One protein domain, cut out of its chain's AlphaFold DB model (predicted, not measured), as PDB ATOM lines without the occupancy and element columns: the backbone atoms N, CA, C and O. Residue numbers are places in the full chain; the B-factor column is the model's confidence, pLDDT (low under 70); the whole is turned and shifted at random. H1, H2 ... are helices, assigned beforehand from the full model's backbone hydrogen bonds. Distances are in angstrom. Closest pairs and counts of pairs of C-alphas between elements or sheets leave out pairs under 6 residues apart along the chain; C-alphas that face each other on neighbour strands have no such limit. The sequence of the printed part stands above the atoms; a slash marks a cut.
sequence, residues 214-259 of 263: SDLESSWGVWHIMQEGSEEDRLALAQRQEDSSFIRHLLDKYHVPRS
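AT A GLANCE: This is residues 214 to 259 of the 263 residues of a protein of Cohnella faecalis (UniProt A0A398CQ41). Three short helices make a small triangle: H3, the longest by residues, and H2 run side by side in opposite ways, and H1 packs aslant on both. The 46 printed residues hold the named helices H1, H2, H3 in that order and no named strand: all helix. The whole is compact, radius of gyration of the C-alphas 9.3 A, spanning 28 by 19 by 15 A.

HOW THE PARTS SIT: Start at H3, residues 244 to 253; it only just touches H2, residues 231 to 239, with 3 pairs of C-alphas within 8 A, the closest those of Leu 237 and Ile 247, 7.1 A apart. These two form a helical hairpin, at a shallow tilt of 18 degrees, opposite ways. Next look at H1, residues 220 to 228: it touches H3, closest C-alphas Gly 221 and Leu 251, 6.4 A, at a steep tilt of 53 degrees, the same way. H1 and H2, also a helical hairpin, touch, closest C-alphas Met 226 and Arg 234, 5.5 A, at 36 degrees, only just steep, opposite ways. In H1, H2 and H3 every O i to N i+4 pair is within hydrogen-bond range.

IN THESE COORDINATES: Find C-alpha 244 at (153.201, 247.837, 338.962); H3 runs 14.2 A to C-alpha 253. H1 begins at (156.628, 235.288, 335.120) and runs 12.3 A; H2 runs 12.5 A.

THE WHOLE: The C-alphas farthest apart, Glu 231 and Ser 259, are 27.7 A apart. The printed part has no cut, and both links are tight. Residues 214 and 257 to 259 are under pLDDT 70.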
ATOM      1  N   SER A 214     153.717 246.641 331.456       69.31
ATOM      2  CA  SER A 214     152.274 246.468 331.318       69.31
ATOM      3  C   SER A 214     151.871 245.134 331.938       69.31
ATOM      4  O   SER A 214     152.511 244.123 331.644       69.31
ATOM      5  N   ASP A 215     150.803 245.122 332.736       71.69
ATOM      6  CA  ASP A 215     150.186 243.915 333.306       71.69
ATOM      7  C   ASP A 215     151.161 242.997 334.070       71.69
ATOM      8  O   ASP A 215     151.129 241.770 333.943       71.69
ATOM      9  N   LEU A 216     152.048 243.589 334.882       79.12
ATOM     10  CA  LEU A 216     153.078 242.841 335.617       79.12
ATOM     11  C   LEU A 216     152.516 241.883 336.676       79.12
ATOM     12  O   LEU A 216     153.206 240.933 337.041       79.12
ATOM     13  N   GLU A 217     151.283 242.100 337.129       74.56
ATOM     14  CA  GLU A 217     150.590 241.356 338.197       74.56
ATOM     15  C   GLU A 217     150.545 239.839 337.947       74.56
ATOM     16  O   GLU A 217     150.533 239.035 338.876       74.56
ATOM     17  N   SER A 218     150.542 239.444 336.671       77.19
ATOM     18  CA  SER A 218     150.446 238.050 336.223       77.19
ATOM     19  C   SER A 218     151.684 237.559 335.471       77.19
ATOM     20  O   SER A 218     151.649 236.487 334.861       77.19
ATOM     21  N   SER A 219     152.766 238.340 335.504       86.75
ATOM     22  CA  SER A 219     154.005 238.037 334.788       86.75
ATOM     23  C   SER A 219     154.787 236.898 335.438       86.75
ATOM     24  O   SER A 219     154.683 236.628 336.636       86.75
ATOM     25  N   TRP A 220     155.654 236.269 334.654       91.19
ATOM     26  CA  TRP A 220     156.628 235.288 335.120       91.19
ATOM     27  C   TRP A 220     157.445 235.795 336.314       91.19
ATOM     28  O   TRP A 220     157.698 235.050 337.258       91.19
ATOM     29  N   GLY A 221     157.822 237.077 336.299       88.19
ATOM     30  CA  GLY A 221     158.643 237.681 337.343       88.19
ATOM     31  C   GLY A 221     157.974 237.677 338.720       88.19
ATOM     32  O   GLY A 221     158.651 237.459 339.722       88.19
ATOM     33  N   VAL A 222     156.645 237.816 338.777       89.06
ATOM     34  CA  VAL A 222     155.874 237.665 340.024       89.06
ATOM     35  C   VAL A 222     156.026 236.251 340.573       89.06
ATOM     36  O   VAL A 222     156.338 236.081 341.747       89.06
ATOM     37  N   TRP A 223     155.880 235.229 339.729       91.50
ATOM     38  CA  TRP A 223     156.019 233.830 340.151       91.50
ATOM     39  C   TRP A 223     157.449 233.464 340.538       91.50
ATOM     40  O   TRP A 223     157.648 232.677 341.461       91.50
ATOM     41  N   HIS A 224     158.439 234.071 339.886       90.81
ATOM     42  CA  HIS A 224     159.838 233.940 340.274       90.81
ATOM     43  C   HIS A 224     160.090 234.501 341.680       90.81
ATOM     44  O   HIS A 224     160.668 233.809 342.516       90.81
ATOM     45  N   ILE A 225     159.579 235.698 341.986       90.62
ATOM     46  CA  ILE A 225     159.684 236.291 343.329       90.62
ATOM     47  C   ILE A 225     158.882 235.479 344.356       90.62
ATOM     48  O   ILE A 225     159.336 235.283 345.478       90.62
ATOM     49  N   MET A 226     157.711 234.951 343.993       89.00
ATOM     50  CA  MET A 226     156.932 234.084 344.888       89.00
ATOM     51  C   MET A 226     157.657 232.778 345.243       89.00
ATOM     52  O   MET A 226     157.407 232.209 346.309       89.00
ATOM     53  N   GLN A 227     158.563 232.322 344.377       89.62
ATOM     54  CA  GLN A 227     159.369 231.124 344.580       89.62
ATOM     55  C   GLN A 227     160.664 231.407 345.361       89.62
ATOM     56  O   GLN A 227     160.922 230.744 346.362       89.62
ATOM     57  N   GLU A 228     161.460 232.378 344.909       89.12
ATOM     58  CA  GLU A 228     162.827 232.631 345.398       89.12
ATOM     59  C   GLU A 228     162.908 233.795 346.403       89.12
ATOM     60  O   GLU A 228     163.945 234.035 347.021       89.12
ATOM     61  N   GLY A 229     161.818 234.548 346.566       90.00
ATOM     62  CA  GLY A 229     161.776 235.742 347.396       90.00
ATOM     63  C   GLY A 229     161.752 235.476 348.896       90.00
ATOM     64  O   GLY A 229     161.263 234.448 349.375       90.00
ATOM     65  N   SER A 230     162.232 236.455 349.665       93.38
ATOM     66  CA  SER A 230     162.101 236.461 351.122       93.38
ATOM     67  C   SER A 230     160.627 236.370 351.538       93.38
ATOM     68  O   SER A 230     159.717 236.726 350.791       93.38
ATOM     69  N   GLU A 231     160.355 235.876 352.746       91.94
ATOM     70  CA  GLU A 231     158.981 235.831 353.267       91.94
ATOM     71  C   GLU A 231     158.326 237.221 353.299       91.94
ATOM     72  O   GLU A 231     157.172 237.361 352.900       91.94
ATOM     73  N   GLU A 232     159.087 238.255 353.667       92.62
ATOM     74  CA  GLU A 232     158.633 239.648 353.666       92.62
ATOM     75  C   GLU A 232     158.230 240.127 352.264       92.62
ATOM     76  O   GLU A 232     157.130 240.651 352.088       92.62
ATOM     77  N   ASP A 233     159.071 239.894 351.249       92.44
ATOM     78  CA  ASP A 233     158.779 240.324 349.877       92.44
ATOM     79  C   ASP A 233     157.589 239.560 349.287       92.44
ATOM     80  O   ASP A 233     156.778 240.148 348.574       92.44
ATOM     81  N   ARG A 234     157.441 238.268 349.609       91.19
ATOM     82  CA  ARG A 234     156.295 237.453 349.173       91.19
ATOM     83  C   ARG A 234     154.986 237.945 349.782       91.19
ATOM     84  O   ARG A 234     153.987 238.062 349.075       91.19
ATOM     85  N   LEU A 235     154.989 238.273 351.075       90.12
ATOM     86  CA  LEU A 235     153.824 238.846 351.753       90.12
ATOM     87  C   LEU A 235     153.481 240.233 351.199       90.12
ATOM     88  O   LEU A 235     152.314 240.509 350.919       90.12
ATOM     89  N   ALA A 236     154.485 241.085 350.989       90.31
ATOM     90  CA  ALA A 236     154.292 242.414 350.423       90.31
ATOM     91  C   ALA A 236     153.762 242.351 348.979       90.31
ATOM     92  O   ALA A 236     152.838 243.086 348.629       90.31
ATOM     93  N   LEU A 237     154.287 241.432 348.161       88.31
ATOM     94  CA  LEU A 237     153.814 241.185 346.800       88.31
ATOM     95  C   LEU A 237     152.377 240.670 346.784       88.31
ATOM     96  O   LEU A 237     151.586 241.153 345.983       88.31
ATOM     97  N   ALA A 238     152.003 239.773 347.700       86.62
ATOM     98  CA  ALA A 238     150.627 239.295 347.824       86.62
ATOM     99  C   ALA A 238     149.624 240.398 348.214       86.62
ATOM    100  O   ALA A 238     148.459 240.320 347.834       86.62
ATOM    101  N   GLN A 239     150.064 241.426 348.943       85.81
ATOM    102  CA  GLN A 239     149.218 242.557 349.349       85.81
ATOM    103  C   GLN A 239     149.148 243.673 348.299       85.81
ATOM    104  O   GLN A 239     148.153 244.390 348.238       85.81
ATOM    105  N   ARG A 240     150.196 243.838 347.484       83.19
ATOM    106  CA  ARG A 240     150.339 244.918 346.491       83.19
ATOM    107  C   ARG A 240     150.415 244.374 345.062       83.19
ATOM    108  O   ARG A 240     151.180 244.891 344.252       83.19
ATOM    109  N   GLN A 241     149.627 243.340 344.759       75.88
ATOM    110  CA  GLN A 241     149.649 242.651 343.459       75.88
ATOM    111  C   GLN A 241     149.331 243.560 342.272       75.88
ATOM    112  O   GLN A 241     149.755 243.241 341.172       75.88
ATOM    113  N   GLU A 242     148.641 244.681 342.490       78.69
ATOM    114  CA  GLU A 242     148.266 245.624 341.428       78.69
ATOM    115  C   GLU A 242     149.252 246.800 341.279       78.69
ATOM    116  O   GLU A 242     149.213 247.582 340.324       78.69
ATOM    117  N   ASP A 243     150.199 246.943 342.213       84.75
ATOM    118  CA  ASP A 243     151.161 248.040 342.190       84.75
ATOM    119  C   ASP A 243     152.340 247.708 341.270       84.75
ATOM    120  O   ASP A 243     153.394 247.219 341.685       84.75
ATOM    121  N   SER A 244     152.174 248.036 339.991       83.25
ATOM    122  CA  SER A 244     153.201 247.837 338.962       83.25
ATOM    123  C   SER A 244     154.543 248.506 339.298       83.25
ATOM    124  O   SER A 244     155.592 248.010 338.884       83.25
ATOM    125  N   SER A 245     154.550 249.611 340.056       85.81
ATOM    126  CA  SER A 245     155.792 250.284 340.463       85.81
ATOM    127  C   SER A 245     156.536 249.499 341.545       85.81
ATOM    128  O   SER A 245     157.760 249.358 341.484       85.81
ATOM    129  N   PHE A 246     155.786 248.917 342.482       88.44
ATOM    130  CA  PHE A 246     156.305 248.035 343.516       88.44
ATOM    131  C   PHE A 246     156.814 246.717 342.929       88.44
ATOM    132  O   PHE A 246     157.940 246.312 343.223       88.44
ATOM    133  N   ILE A 247     156.042 246.090 342.034       87.50
ATOM    134  CA  ILE A 247     156.475 244.874 341.335       87.50
ATOM    135  C   ILE A 247     157.770 245.151 340.579       87.50
ATOM    136  O   ILE A 247     158.723 244.388 340.698       87.50
ATOM    137  N   ARG A 248     157.854 246.281 339.865       85.62
ATOM    138  CA  ARG A 248     159.068 246.676 339.143       85.62
ATOM    139  C   ARG A 248     160.291 246.743 340.065       85.62
ATOM    140  O   ARG A 248     161.344 246.231 339.691       85.62
ATOM    141  N   HIS A 249     160.148 247.327 341.254       89.31
ATOM    142  CA  HIS A 249     161.228 247.387 342.238       89.31
ATOM    143  C   HIS A 249     161.679 245.992 342.694       89.31
ATOM    144  O   HIS A 249     162.879 245.729 342.767       89.31
ATOM    145  N   LEU A 250     160.738 245.076 342.943       90.06
ATOM    146  CA  LEU A 250     161.074 243.698 343.295       90.06
ATOM    147  C   LEU A 250     161.744 242.951 342.135       90.06
ATOM    148  O   LEU A 250     162.715 242.238 342.361       90.06
ATOM    149  N   LEU A 251     161.303 243.148 340.890       88.62
ATOM    150  CA  LEU A 251     161.962 242.546 339.725       88.62
ATOM    151  C   LEU A 251     163.437 242.965 339.627       88.62
ATOM    152  O   LEU A 251     164.289 242.126 339.339       88.62
ATOM    153  N   ASP A 252     163.741 244.237 339.914       88.50
ATOM    154  CA  ASP A 252     165.118 244.744 339.944       88.50
ATOM    155  C   ASP A 252     165.920 244.146 341.117       88.50
ATOM    156  O   ASP A 252     167.066 243.732 340.930       88.50
ATOM    157  N   LYS A 253     165.305 244.031 342.304       91.19
ATOM    158  CA  LYS A 253     165.904 243.404 343.500       91.19
ATOM    159  C   LYS A 253     166.292 241.941 343.269       91.19
ATOM    160  O   LYS A 253     167.330 241.509 343.758       91.19
ATOM    161  N   TYR A 254     165.478 241.199 342.520       89.38
ATOM    162  CA  TYR A 254     165.686 239.778 342.215       89.38
ATOM    163  C   TYR A 254     166.361 239.532 340.856       89.38
ATOM    164  O   TYR A 254     166.338 238.416 340.349       89.38
ATOM    165  N   HIS A 255     166.985 240.560 340.265       84.75
ATOM    166  CA  HIS A 255     167.760 240.463 339.022       84.75
ATOM    167  C   HIS A 255     167.011 239.805 337.850       84.75
ATOM    168  O   HIS A 255     167.626 239.145 337.009       84.75
ATOM    169  N   VAL A 256     165.693 240.008 337.757       80.75
ATOM    170  CA  VAL A 256     164.915 239.525 336.612       80.75
ATOM    171  C   VAL A 256     165.379 240.294 335.367       80.75
ATOM    172  O   VAL A 256     165.221 241.520 335.326       80.75
ATOM    173  N   PRO A 257     165.980 239.626 334.360       69.50
ATOM    174  CA  PRO A 257     166.618 240.315 333.249       69.50
ATOM    175  C   PRO A 257     165.613 241.164 332.478       69.50
ATOM    176  O   PRO A 257     164.567 240.678 332.049       69.50
ATOM    177  N   ARG A 258     165.968 242.427 332.241       65.56
ATOM    178  CA  ARG A 258     165.322 243.250 331.220       65.56
ATOM    179  C   ARG A 258     166.199 243.207 329.985       65.56
ATOM    180  O   ARG A 258     167.417 243.357 330.094       65.56
ATOM    181  N   SER A 259     165.600 243.020 328.817       56.12
ATOM    182  CA  SER A 259     166.329 243.294 327.587       56.12
ATOM    183  C   SER A 259     166.774 244.751 327.638       56.12
ATOM    184  O   SER A 259     165.954 245.662 327.775       56.12
TER     185      SER A 259